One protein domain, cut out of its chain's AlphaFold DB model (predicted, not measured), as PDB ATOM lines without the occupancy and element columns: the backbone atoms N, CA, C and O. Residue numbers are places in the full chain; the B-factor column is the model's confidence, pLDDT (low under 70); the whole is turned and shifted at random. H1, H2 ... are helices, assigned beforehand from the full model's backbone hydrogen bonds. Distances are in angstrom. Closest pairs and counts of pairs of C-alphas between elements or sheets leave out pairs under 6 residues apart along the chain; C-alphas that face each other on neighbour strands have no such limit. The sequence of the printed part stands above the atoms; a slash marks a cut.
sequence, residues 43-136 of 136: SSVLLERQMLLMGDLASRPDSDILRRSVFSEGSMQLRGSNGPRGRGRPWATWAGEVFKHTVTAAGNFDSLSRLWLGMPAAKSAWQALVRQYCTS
ATOM      1  N   SER A  43     -18.154  10.714   1.238       93.50
ATOM      2  CA  SER A  43     -17.221   9.641   1.576       93.50
ATOM      3  C   SER A  43     -16.384   9.952   2.823       93.50
ATOM      4  O   SER A  43     -16.219   9.067   3.664       93.50
ATOM      5  N   SER A  44     -15.932  11.198   2.998       93.44
ATOM      6  CA  SER A  44     -15.220  11.640   4.207       93.44
ATOM      7  C   SER A  44     -16.135  11.652   5.429       93.44
ATOM      8  O   SER A  44     -15.747  11.164   6.487       93.44
ATOM      9  N   VAL A  45     -17.373  12.142   5.285       94.19
ATOM     10  CA  VAL A  45     -18.361  12.130   6.378       94.19
ATOM     11  C   VAL A  45     -18.695  10.698   6.798       94.19
ATOM     12  O   VAL A  45     -18.758  10.405   7.989       94.19
ATOM     13  N   LEU A  46     -18.896   9.794   5.838       94.62
ATOM     14  CA  LEU A  46     -19.177   8.388   6.115       94.62
ATOM     15  C   LEU A  46     -18.013   7.729   6.862       94.62
ATOM     16  O   LEU A  46     -18.248   7.057   7.865       94.62
ATOM     17  N   LEU A  47     -16.777   7.958   6.409       95.06
ATOM     18  CA  LEU A  47     -15.586   7.430   7.067       95.06
ATOM     19  C   LEU A  47     -15.458   7.953   8.504       95.06
ATOM     20  O   LEU A  47     -15.242   7.159   9.416       95.06
ATOM     21  N   GLU A  48     -15.670   9.255   8.718       95.44
ATOM     22  CA  GLU A  48     -15.668   9.871  10.050       95.44
ATOM     23  C   GLU A  48     -16.661   9.151  10.974       95.44
ATOM     24  O   GLU A  48     -16.302   8.694  12.060       95.44
ATOM     25  N   ARG A  49     -17.909   8.965  10.525       95.69
ATOM     26  CA  ARG A  49     -18.950   8.278  11.307       95.69
ATOM     27  C   ARG A  49     -18.604   6.821  11.592       95.69
ATOM     28  O   ARG A  49     -18.836   6.357  12.705       95.69
ATOM     29  N   GLN A  50     -18.037   6.114  10.620       95.81
ATOM     30  CA  GLN A  50     -17.613   4.727  10.785       95.81
ATOM     31  C   GLN A  50     -16.467   4.588  11.795       95.81
ATOM     32  O   GLN A  50     -16.502   3.689  12.633       95.81
ATOM     33  N   MET A  51     -15.480   5.486  11.767       95.12
ATOM     34  CA  MET A  51     -14.385   5.503  12.744       95.12
ATOM     35  C   MET A  51     -14.890   5.848  14.152       95.12
ATOM     36  O   MET A  51     -14.498   5.209  15.128       95.12
ATOM     37  N   LEU A  52     -15.808   6.810  14.273       94.44
ATOM     38  CA  LEU A  52     -16.449   7.122  15.553       94.44
ATOM     39  C   LEU A  52     -17.215   5.920  16.115       94.44
ATOM     40  O   LEU A  52     -17.070   5.618  17.297       94.44
ATOM     41  N   LEU A  53     -17.970   5.213  15.270       94.19
ATOM     42  CA  LEU A  53     -18.660   3.980  15.652       94.19
ATOM     43  C   LEU A  53     -17.671   2.895  16.098       94.19
ATOM     44  O   LEU A  53     -17.925   2.222  17.087       94.19
ATOM     45  N   MET A  54     -16.539   2.741  15.405       93.50
ATOM     46  CA  MET A  54     -15.509   1.768  15.784       93.50
ATOM     47  C   MET A  54     -14.971   2.030  17.196       93.50
ATOM     48  O   MET A  54     -14.881   1.101  17.993       93.50
ATOM     49  N   GLY A  55     -14.669   3.291  17.521       92.00
ATOM     50  CA  GLY A  55     -14.244   3.668  18.870       92.00
ATOM     51  C   GLY A  55     -15.334   3.440  19.919       92.00
ATOM     52  O   GLY A  55     -15.045   2.912  20.985       92.00
ATOM     53  N   ASP A  56     -16.597   3.757  19.602       91.25
ATOM     54  CA  ASP A  56     -17.729   3.466  20.495       91.25
ATOM     55  C   ASP A  56     -17.847   1.964  20.789       91.25
ATOM     56  O   ASP A  56     -17.991   1.572  21.943       91.25
ATOM     57  N   LEU A  57     -17.722   1.116  19.764       92.00
ATOM     58  CA  LEU A  57     -17.752  -0.338  19.920       92.00
ATOM     59  C   LEU A  57     -16.561  -0.870  20.725       92.00
ATOM     60  O   LEU A  57     -16.733  -1.813  21.494       92.00
ATOM     61  N   ALA A  58     -15.379  -0.275  20.566       90.19
ATOM     62  CA  ALA A  58     -14.182  -0.661  21.306       90.19
ATOM     63  C   ALA A  58     -14.271  -0.312  22.802       90.19
ATOM     64  O   ALA A  58     -13.703  -1.023  23.625       90.19
ATOM     65  N   SER A  59     -14.998   0.751  23.163       88.38
ATOM     66  CA  SER A  59     -15.195   1.175  24.557       88.38
ATOM     67  C   SER A  59     -16.305   0.419  25.300       88.38
ATOM     68  O   SER A  59     -16.491   0.629  26.498       88.38
ATOM     69  N   ARG A  60     -17.079  -0.427  24.614       90.00
ATOM     70  CA  ARG A  60     -18.159  -1.212  25.231       90.00
ATOM     71  C   ARG A  60     -17.611  -2.404  26.025       90.00
ATOM     72  O   ARG A  60     -16.528  -2.897  25.714       90.00
ATOM     73  N   PRO A  61     -18.357  -2.907  27.024       90.56
ATOM     74  CA  PRO A  61     -17.973  -4.122  27.733       90.56
ATOM     75  C   PRO A  61     -18.006  -5.335  26.798       90.56
ATOM     76  O   PRO A  61     -18.799  -5.386  25.858       90.56
ATOM     77  N   ASP A  62     -17.195  -6.350  27.092       90.62
ATOM     78  CA  ASP A  62     -17.101  -7.576  26.285       90.62
ATOM     79  C   ASP A  62     -18.421  -8.366  26.210       90.62
ATOM     80  O   ASP A  62     -18.630  -9.135  25.274       90.62
ATOM     81  N   SER A  63     -19.339  -8.146  27.157       92.94
ATOM     82  CA  SER A  63     -20.685  -8.726  27.148       92.94
ATOM     83  C   SER A  63     -21.618  -8.106  26.096       92.94
ATOM     84  O   SER A  63     -22.636  -8.714  25.759       92.94
ATOM     85  N   ASP A  64     -21.284  -6.934  25.542       93.25
ATOM     86  CA  ASP A  64     -22.091  -6.256  24.528       93.25
ATOM     87  C   ASP A  64     -22.073  -7.025  23.193       93.25
ATOM     88  O   ASP A  64     -21.030  -7.328  22.605       93.25
ATOM     89  N   ILE A  65     -23.268  -7.331  22.684       93.62
ATOM     90  CA  ILE A  65     -23.460  -8.134  21.469       93.62
ATOM     91  C   ILE A  65     -22.874  -7.434  20.234       93.62
ATOM     92  O   ILE A  65     -22.297  -8.093  19.364       93.62
ATOM     93  N   LEU A  66     -22.991  -6.106  20.146       92.75
ATOM     94  CA  LEU A  66     -22.474  -5.339  19.016       92.75
ATOM     95  C   LEU A  66     -20.948  -5.333  19.030       92.75
ATOM     96  O   LEU A  66     -20.337  -5.554  17.982       92.75
ATOM     97  N   ARG A  67     -20.324  -5.198  20.203       92.56
ATOM     98  CA  ARG A  67     -18.870  -5.340  20.343       92.56
ATOM     99  C   ARG A  67     -18.397  -6.727  19.908       92.56
ATOM    100  O   ARG A  67     -17.484  -6.817  19.088       92.56
ATOM    101  N   ARG A  68     -19.043  -7.801  20.378       92.50
ATOM    102  CA  ARG A  68     -18.706  -9.201  20.022       92.50
ATOM    103  C   ARG A  68     -18.895  -9.530  18.538       92.50
ATOM    104  O   ARG A  68     -18.376 -10.538  18.047       92.50
ATOM    105  N   SER A  69     -19.671  -8.720  17.816       90.75
ATOM    106  CA  SER A  69     -19.836  -8.870  16.367       90.75
ATOM    107  C   SER A  69     -18.625  -8.362  15.571       90.75
ATOM    108  O   SER A  69     -18.401  -8.824  14.453       90.75
ATOM    109  N   VAL A  70     -17.828  -7.456  16.150       92.94
ATOM    110  CA  VAL A  70     -16.701  -6.785  15.482       92.94
ATOM    111  C   VAL A  70     -15.354  -7.225  16.040       92.94
ATOM    112  O   VAL A  70     -14.419  -7.448  15.274       92.94
ATOM    113  N   PHE A  71     -15.255  -7.374  17.354       92.44
ATOM    114  CA  PHE A  71     -14.015  -7.634  18.069       92.44
ATOM    115  C   PHE A  71     -14.061  -8.981  18.792       92.44
ATOM    116  O   PHE A  71     -15.128  -9.460  19.187       92.44
ATOM    117  N   SER A  72     -12.887  -9.574  18.986       91.50
ATOM    118  CA  SER A  72     -12.709 -10.747  19.838       91.50
ATOM    119  C   SER A  72     -12.867 -10.378  21.321       91.50
ATOM    120  O   SER A  72     -12.656  -9.232  21.727       91.50
ATOM    121  N   GLU A  73     -13.267 -11.351  22.134       88.38
ATOM    122  CA  GLU A  73     -13.404 -11.198  23.589       88.38
ATOM    123  C   GLU A  73     -12.038 -10.908  24.234       88.38
ATOM    124  O   GLU A  73     -11.012 -11.390  23.749       88.38
ATOM    125  N   GLY A  74     -11.999 -10.053  25.261       85.75
ATOM    126  CA  GLY A  74     -10.776  -9.662  25.969       85.75
ATOM    127  C   GLY A  74      -9.762  -8.858  25.149       85.75
ATOM    128  O   GLY A  74      -8.683  -8.546  25.647       85.75
ATOM    129  N   SER A  75     -10.059  -8.526  23.887       87.31
ATOM    130  CA  SER A  75      -9.106  -7.853  22.999       87.31
ATOM    131  C   SER A  75      -9.766  -6.846  22.058       87.31
ATOM    132  O   SER A  75     -10.978  -6.853  21.837       87.31
ATOM    133  N   MET A  76      -8.940  -5.965  21.486       87.31
ATOM    134  CA  MET A  76      -9.308  -5.034  20.408       87.31
ATOM    135  C   MET A  76      -8.954  -5.587  19.023       87.31
ATOM    136  O   MET A  76      -8.942  -4.857  18.031       87.31
ATOM    137  N   GLN A  77      -8.641  -6.882  18.939       89.88
ATOM    138  CA  GLN A  77      -8.424  -7.537  17.661       89.88
ATOM    139  C   GLN A  77      -9.767  -7.771  16.978       89.88
ATOM    140  O   GLN A  77     -10.741  -8.193  17.607       89.88
ATOM    141  N   LEU A  78      -9.817  -7.498  15.676       91.31
ATOM    142  CA  LEU A  78     -11.003  -7.776  14.883       91.31
ATOM    143  C   LEU A  78     -11.308  -9.271  14.879       91.31
ATOM    144  O   LEU A  78     -10.423 -10.112  14.713       91.31
ATOM    145  N   ARG A  79     -12.592  -9.589  14.991       89.06
ATOM    146  CA  ARG A  79     -13.075 -10.955  14.891       89.06
ATOM    147  C   ARG A  79     -12.922 -11.446  13.450       89.06
ATOM    148  O   ARG A  79     -13.495 -10.881  12.517       89.06
ATOM    149  N   GLY A  80     -12.165 -12.526  13.275       81.50
ATOM    150  CA  GLY A  80     -12.063 -13.229  11.998       81.50
ATOM    151  C   GLY A  80     -13.390 -13.874  11.592       81.50
ATOM    152  O   GLY A  80     -14.220 -14.226  12.433       81.50
ATOM    153  N   SER A  81     -13.612 -14.052  10.289       75.31
ATOM    154  CA  SER A  81     -14.746 -14.847   9.820       75.31
ATOM    155  C   SER A  81     -14.471 -16.330  10.059       75.31
ATOM    156  O   SER A  81     -13.630 -16.913   9.378       75.31
ATOM    157  N   ASN A  82     -15.208 -16.945  10.981       70.06
ATOM    158  CA  ASN A  82     -15.156 -18.389  11.180       70.06
ATOM    159  C   ASN A  82     -16.034 -19.066  10.120       70.06
ATOM    160  O   ASN A  82     -17.257 -18.945  10.160       70.06
ATOM    161  N   GLY A  83     -15.406 -19.739   9.155       77.19
ATOM    162  CA  GLY A  83     -16.086 -20.569   8.159       77.19
ATOM    163  C   GLY A  83     -15.687 -20.283   6.707       77.19
ATOM    164  O   GLY A  83     -15.086 -19.245   6.408       77.19
ATOM    165  N   PRO A  84     -16.017 -21.205   5.784       78.69
ATOM    166  CA  PRO A  84     -15.713 -21.047   4.371       78.69
ATOM    167  C   PRO A  84     -16.442 -19.831   3.793       78.69
ATOM    168  O   PRO A  84     -17.633 -19.602   4.020       78.69
ATOM    169  N   ARG A  85     -15.717 -19.025   3.017       81.31
ATOM    170  CA  ARG A  85     -16.289 -17.866   2.334       81.31
ATOM    171  C   ARG A  85     -17.214 -18.340   1.211       81.31
ATOM    172  O   ARG A  85     -16.752 -18.934   0.240       81.31
ATOM    173  N   GLY A  86     -18.499 -18.005   1.303       80.38
ATOM    174  CA  GLY A  86     -19.441 -18.208   0.202       80.38
ATOM    175  C   GLY A  86     -19.020 -17.459  -1.071       80.38
ATOM    176  O   GLY A  86     -18.446 -16.364  -1.017       80.38
ATOM    177  N   ARG A  87     -19.311 -18.043  -2.240       86.12
ATOM    178  CA  ARG A  87     -19.061 -17.410  -3.544       86.12
ATOM    179  C   ARG A  87     -19.782 -16.054  -3.603       86.12
ATOM    180  O   ARG A  87     -20.932 -15.944  -3.202       86.12
ATOM    181  N   GLY A  88     -19.092 -15.011  -4.070       82.88
ATOM    182  CA  GLY A  88     -19.643 -13.651  -4.177       82.88
ATOM    183  C   GLY A  88     -19.524 -12.774  -2.922       82.88
ATOM    184  O   GLY A  88     -19.647 -11.559  -3.044       82.88
ATOM    185  N   ARG A  89     -19.204 -13.324  -1.738       77.69
ATOM    186  CA  ARG A  89     -18.967 -12.495  -0.543       77.69
ATOM    187  C   ARG A  89     -17.662 -11.694  -0.695       77.69
ATOM    188  O   ARG A  89     -16.623 -12.323  -0.940       77.69
ATOM    189  N   PRO A  90     -17.680 -10.355  -0.538       77.69
ATOM    190  CA  PRO A  90     -16.467  -9.543  -0.566       77.69
ATOM    191  C   PRO A  90     -15.449  -9.994   0.488       77.69
ATOM    192  O   PRO A  90     -15.823 -10.384   1.594       77.69
ATOM    193  N   TRP A  91     -14.163  -9.935   0.136       71.38
ATOM    194  CA  TRP A  91     -13.059 -10.203   1.069       71.38
ATOM    195  C   TRP A  91     -12.883  -9.078   2.091       71.38
ATOM    196  O   TRP A  91     -12.516  -9.329   3.234       71.38
ATOM    197  N   ALA A  92     -13.172  -7.842   1.684       76.25
ATOM    198  CA  ALA A  92     -13.133  -6.684   2.559       76.25
ATOM    199  C   ALA A  92     -14.411  -6.621   3.404       76.25
ATOM    200  O   ALA A  92     -15.521  -6.543   2.874       76.25
ATOM    201  N   THR A  93     -14.253  -6.640   4.726       85.81
ATOM    202  CA  THR A  93     -15.325  -6.301   5.664       85.81
ATOM    203  C   THR A  93     -15.246  -4.816   5.992       85.81
ATOM    204  O   THR A  93     -14.158  -4.240   6.025       85.81
ATOM    205  N   TRP A  94     -16.392  -4.188   6.276       88.56
ATOM    206  CA  TRP A  94     -16.409  -2.785   6.701       88.56
ATOM    207  C   TRP A  94     -15.499  -2.576   7.921       88.56
ATOM    208  O   TRP A  94     -14.726  -1.626   7.949       88.56
ATOM    209  N   ALA A  95     -15.537  -3.507   8.882       91.56
ATOM    210  CA  ALA A  95     -14.740  -3.432  10.093       91.56
ATOM    211  C   ALA A  95     -13.243  -3.497   9.778       91.56
ATOM    212  O   ALA A  95     -12.493  -2.678  10.287       91.56
ATOM    213  N   GLY A  96     -12.822  -4.398   8.884       92.06
ATOM    214  CA  GLY A  96     -11.432  -4.497   8.440       92.06
ATOM    215  C   GLY A  96     -10.923  -3.217   7.780       92.06
ATOM    216  O   GLY A  96      -9.841  -2.741   8.114       92.06
ATOM    217  N   GLU A  97     -11.704  -2.630   6.874       92.25
ATOM    218  CA  GLU A  97     -11.310  -1.400   6.174       92.25
ATOM    219  C   GLU A  97     -11.297  -0.178   7.098       92.25
ATOM    220  O   GLU A  97     -10.352   0.610   7.083       92.25
ATOM    221  N   VAL A  98     -12.310  -0.035   7.951       93.94
ATOM    222  CA  VAL A  98     -12.381   1.068   8.918       93.94
ATOM    223  C   VAL A  98     -11.282   0.934   9.964       93.94
ATOM    224  O   VAL A  98     -10.659   1.930  10.319       93.94
ATOM    225  N   PHE A  99     -10.976  -0.283  10.415       94.00
ATOM    226  CA  PHE A  99      -9.934  -0.511  11.409       94.00
ATOM    227  C   PHE A  99      -8.549  -0.101  10.902       94.00
ATOM    228  O   PHE A  99      -7.800   0.542  11.636       94.00
ATOM    229  N   LYS A 100      -8.232  -0.358   9.624       94.12
ATOM    230  CA  LYS A 100      -7.006   0.168   8.993       94.12
ATOM    231  C   LYS A 100      -6.925   1.686   9.139       94.12
ATOM    232  O   LYS A 100      -5.916   2.191   9.613       94.12
ATOM    233  N   HIS A 101      -8.011   2.396   8.821       95.00
ATOM    234  CA  HIS A 101      -8.081   3.846   9.003       95.00
ATOM    235  C   HIS A 101      -7.907   4.257  10.472       95.00
ATOM    236  O   HIS A 101      -7.195   5.220  10.737       95.00
ATOM    237  N   THR A 102      -8.487   3.523  11.430       94.19
ATOM    238  CA  THR A 102      -8.303   3.828  12.861       94.19
ATOM    239  C   THR A 102      -6.858   3.666  13.327       94.19
ATOM    240  O   THR A 102      -6.346   4.536  14.027       94.19
ATOM    241  N   VAL A 103      -6.172   2.609  12.879       94.75
ATOM    242  CA  VAL A 103      -4.759   2.358  13.193       94.75
ATOM    243  C   VAL A 103      -3.873   3.428  12.562       94.75
ATOM    244  O   VAL A 103      -3.001   3.967  13.234       94.75
ATOM    245  N   THR A 104      -4.117   3.779  11.294       95.25
ATOM    246  CA  THR A 104      -3.380   4.854  10.615       95.25
ATOM    247  C   THR A 104      -3.581   6.196  11.311       95.25
ATOM    248  O   THR A 104      -2.612   6.915  11.526       95.25
ATOM    249  N   ALA A 105      -4.814   6.528  11.700       93.69
ATOM    250  CA  ALA A 105      -5.115   7.789  12.369       93.69
ATOM    251  C   ALA A 105      -4.429   7.895  13.744       93.69
ATOM    252  O   ALA A 105      -3.968   8.969  14.113       93.69
ATOM    253  N   ALA A 106      -4.313   6.784  14.479       92.12
ATOM    254  CA  ALA A 106      -3.579   6.715  15.745       92.12
ATOM    255  C   ALA A 106      -2.052   6.537  15.579       92.12
ATOM    256  O   ALA A 106      -1.325   6.458  16.570       92.12
ATOM    257  N   GLY A 107      -1.555   6.431  14.344       93.56
ATOM    258  CA  GLY A 107      -0.158   6.154  14.006       93.56
ATOM    259  C   GLY A 107       0.213   4.668  14.061       93.56
ATOM    260  O   GLY A 107       0.883   4.176  13.156       93.56
ATOM    261  N   ASN A 108      -0.220   3.937  15.092       93.38
ATOM    262  CA  ASN A 108      -0.042   2.486  15.208       93.38
ATOM    263  C   ASN A 108      -1.066   1.853  16.172       93.38
ATOM    264  O   ASN A 108      -1.836   2.545  16.843       93.38
ATOM    265  N   PHE A 109      -1.076   0.517  16.233       90.69
ATOM    266  CA  PHE A 109      -2.019  -0.244  17.057       90.69
ATOM    267  C   PHE A 109      -1.809  -0.043  18.568       90.69
ATOM    268  O   PHE A 109      -2.789   0.006  19.311       90.69
ATOM    269  N   ASP A 110      -0.572   0.135  19.035       90.25
ATOM    270  CA  ASP A 110      -0.283   0.329  20.463       90.25
ATOM    271  C   ASP A 110      -0.776   1.693  20.960       90.25
ATOM    272  O   ASP A 110      -1.321   1.823  22.056       90.25
ATOM    273  N   SER A 111      -0.614   2.733  20.143       90.19
ATOM    274  CA  SER A 111      -1.177   4.062  20.383       90.19
ATOM    275  C   SER A 111      -2.702   4.033  20.356       90.19
ATOM    276  O   SER A 111      -3.328   4.630  21.230       90.19
ATOM    277  N   LEU A 112      -3.303   3.297  19.414       90.88
ATOM    278  CA  LEU A 112      -4.754   3.117  19.346       90.88
ATOM    279  C   LEU A 112      -5.296   2.419  20.599       90.88
ATOM    280  O   LEU A 112      -6.245   2.901  21.212       90.88
ATOM    281  N   SER A 113      -4.658   1.322  21.007       88.38
ATOM    282  CA  SER A 113      -5.057   0.550  22.186       88.38
ATOM    283  C   SER A 113      -4.962   1.394  23.453       88.38
ATOM    284  O   SER A 113      -5.900   1.425  24.241       88.38
ATOM    285  N   ARG A 114      -3.875   2.164  23.622       87.31
ATOM    286  CA  ARG A 114      -3.737   3.115  24.738       87.31
ATOM    287  C   ARG A 114      -4.813   4.199  24.715       87.31
ATOM    288  O   ARG A 114      -5.334   4.540  25.771       87.31
ATOM    289  N   LEU A 115      -5.153   4.723  23.539       87.25
ATOM    290  CA  LEU A 115      -6.174   5.759  23.388       87.25
ATOM    291  C   LEU A 115      -7.569   5.243  23.756       87.25
ATOM    292  O   LEU A 115      -8.320   5.958  24.405       87.25
ATOM    293  N   TRP A 116      -7.920   4.021  23.355       86.06
ATOM    294  CA  TRP A 116      -9.234   3.439  23.641       86.06
ATOM    295  C   TRP A 116      -9.354   2.848  25.053       86.06
ATOM    296  O   TRP A 116     -10.441   2.895  25.621       86.06
ATOM    297  N   LEU A 117      -8.266   2.328  25.634       80.06
ATOM    298  CA  LEU A 117      -8.233   1.814  27.014       80.06
ATOM    299  C   LEU A 117      -8.027   2.918  28.066       80.06
ATOM    300  O   LEU A 117      -8.281   2.708  29.251       80.06
ATOM    301  N   GLY A 118      -7.527   4.086  27.660       66.62
ATOM    302  CA  GLY A 118      -7.054   5.123  28.570       66.62
ATOM    303  C   GLY A 118      -8.115   6.142  28.978       66.62
ATOM    304  O   GLY A 118      -8.228   7.175  28.334       66.62
ATOM    305  N   MET A 119      -8.765   5.927  30.129       56.41
ATOM    306  CA  MET A 119      -9.486   6.942  30.928       56.41
ATOM    307  C   MET A 119     -10.670   7.686  30.245       56.41
ATOM    308  O   MET A 119     -10.806   7.718  29.027       56.41
ATOM    309  N   PRO A 120     -11.575   8.331  31.011       60.34
ATOM    310  CA  PRO A 120     -12.789   8.964  30.464       60.34
ATOM    311  C   PRO A 120     -12.559  10.068  29.405       60.34
ATOM    312  O   PRO A 120     -13.466  10.361  28.625       60.34
ATOM    313  N   ALA A 121     -11.351  10.642  29.312       65.25
ATOM    314  CA  ALA A 121     -10.965  11.597  28.265       65.25
ATOM    315  C   ALA A 121     -10.670  10.948  26.889       65.25
ATOM    316  O   ALA A 121     -10.535  11.659  25.891       65.25
ATOM    317  N   ALA A 122     -10.622   9.613  26.803       76.75
ATOM    318  CA  ALA A 122     -10.407   8.855  25.566       76.75
ATOM    319  C   ALA A 122     -11.386   9.228  24.447       76.75
ATOM    320  O   ALA A 122     -11.008   9.332  23.281       76.75
ATOM    321  N   LYS A 123     -12.661   9.453  24.793       83.81
ATOM    322  CA  LYS A 123     -13.724   9.666  23.804       83.81
ATOM    323  C   LYS A 123     -13.574  10.991  23.059       83.81
ATOM    324  O   LYS A 123     -13.738  11.022  21.841       83.81
ATOM    325  N   SER A 124     -13.267  12.080  23.766       87.19
ATOM    326  CA  SER A 124     -13.075  13.399  23.149       87.19
ATOM    327  C   SER A 124     -11.773  13.452  22.350       87.19
ATOM    328  O   SER A 124     -11.778  13.952  21.226       87.19
ATOM    329  N   ALA A 125     -10.695  12.863  22.876       89.69
ATOM    330  CA  ALA A 125      -9.427  12.730  22.164       89.69
ATOM    331  C   ALA A 125      -9.591  11.919  20.866       89.69
ATOM    332  O   ALA A 125      -9.133  12.348  19.807       89.69
ATOM    333  N   TRP A 126     -10.328  10.801  20.915       91.69
ATOM    334  CA  TRP A 126     -10.665  10.012  19.729       91.69
ATOM    335  C   TRP A 126     -11.475  10.815  18.713       91.69
ATOM    336  O   TRP A 126     -11.135  10.848  17.533       91.69
ATOM    337  N   GLN A 127     -12.523  11.512  19.158       92.25
ATOM    338  CA  GLN A 127     -13.344  12.341  18.275       92.25
ATOM    339  C   GLN A 127     -12.534  13.441  17.581       92.25
ATOM    340  O   GLN A 127     -12.727  13.673  16.386       92.25
ATOM    341  N   ALA A 128     -11.635  14.107  18.307       92.50
ATOM    342  CA  ALA A 128     -10.766  15.136  17.749       92.50
ATOM    343  C   ALA A 128      -9.819  14.556  16.687       92.50
ATOM    344  O   ALA A 128      -9.737  15.086  15.578       92.50
ATOM    345  N   LEU A 129      -9.180  13.425  16.994       93.75
ATOM    346  CA  LEU A 129      -8.261  12.740  16.090       93.75
ATOM    347  C   LEU A 129      -8.961  12.253  14.814       93.75
ATOM    348  O   LEU A 129      -8.456  12.459  13.712       93.75
ATOM    349  N   VAL A 130     -10.161  11.677  14.933       94.56
ATOM    350  CA  VAL A 130     -10.963  11.250  13.774       94.56
ATOM    351  C   VAL A 130     -11.333  12.440  12.890       94.56
ATOM    352  O   VAL A 130     -11.196  12.365  11.669       94.56
ATOM    353  N   ARG A 131     -11.758  13.561  13.486       93.75
ATOM    354  CA  ARG A 131     -12.067  14.781  12.726       93.75
ATOM    355  C   ARG A 131     -10.845  15.298  11.980       93.75
ATOM    356  O   ARG A 131     -10.967  15.619  10.802       93.75
ATOM    357  N   GLN A 132      -9.682  15.346  12.628       93.56
ATOM    358  CA  GLN A 132      -8.440  15.775  11.987       93.56
ATOM    359  C   GLN A 132      -8.081  14.860  10.808       93.56
ATOM    360  O   GLN A 132      -7.819  15.348   9.709       93.56
ATOM    361  N   TYR A 133      -8.157  13.543  11.004       94.00
ATOM    362  CA  TYR A 133      -7.844  12.554   9.974       94.00
ATOM    363  C   TYR A 133      -8.782  12.626   8.761       94.00
ATOM    364  O   TYR A 133      -8.332  12.493   7.630       94.00
ATOM    365  N   CYS A 134     -10.082  12.852   8.971       92.00
ATOM    366  CA  CYS A 134     -11.064  12.913   7.881       92.00
ATOM    367  C   CYS A 134     -11.169  14.286   7.195       92.00
ATOM    368  O   CYS A 134     -11.883  14.403   6.197       92.00
ATOM    369  N   THR A 135     -10.514  15.312   7.744       84.81
ATOM    370  CA  THR A 135     -10.467  16.670   7.171       84.81
ATOM    371  C   THR A 135      -9.145  16.947   6.442       84.81
ATOM    372  O   THR A 135      -9.088  17.896   5.665       84.81
ATOM    373  N   SER A 136      -8.117  16.124   6.684       59.03
ATOM    374  CA  SER A 136      -6.835  16.133   5.958       59.03
ATOM    375  C   SER A 136      -6.977  15.482   4.581       59.03
ATOM    376  O   SER A 136      -6.341  15.986   3.633       59.03
TER     377      SER A 136
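This is residues 43 to 136 of the 136 residues of the protein "Hypothetical protein" of Polarella glacialis (UniProt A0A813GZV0). Two long helices, H1 and H5, run side by side in opposite directions; H3 crosses H1 about perpendicularly and meets H5 only with its last residues, 102 to 105. H4 packs on the first part of H5, H2 sits at the last residues of H1, and residues 82 to 92 stick out as a free loop. The printed part has 94 residues with five named helices, H1 to H5 in chain order, and no named strand: all helix, mostly crossed. It is compact, with a radius of gyration of the C-alphas of 13.7 A and spans of 41 by 31 by 20 A.

Start at H1, residues 43 to 58; its residues 57 to 58 alone touch H2, residues 65 to 70, closest at the C-alphas of Leu 57 and Arg 67, 5.1 A. Next look at H3, residues 94 to 105, which touches H1 about perpendicular at 89 degrees, closest at the C-alphas of Met 51 and Val 98, 6.2 A. H4, residues 109 to 117, and H3 touch only at the corner, and only just, with 3 pairs of C-alphas within 8 A. H5, residues 122 to 135, touches H1 at a shallow tilt of 19 degrees, opposite ways, closest at the C-alphas of Ser 44 and Cys 134, 5.7 A. H5 touches H4 with residues 122 to 126 alone, closest at the C-alphas of Leu 115 and Ala 122, 5.7 A. H2 is apart from H4 and H5. In H1, H3, H4 and H5 every O i to N i+4 pair is within hydrogen-bond range; in H2, 1 of 2.

Find C-alpha 43 at (-17.221, 9.641, 1.576); from there H1 runs 22.5 A to C-alpha 58. H2 follows, then H3, 16.5 A, and H4. H5 runs 20.0 A to C-alpha 135 at (-10.467, 16.670, 7.171).

The C-alphas farthest apart, Arg 87 and Ala 121, are 43.8 A apart. The link from H2 to H3 is long, 23 residues, and the printed part has no cut. Confidence is low, under 70, at residues 118 to 121 and residue 136.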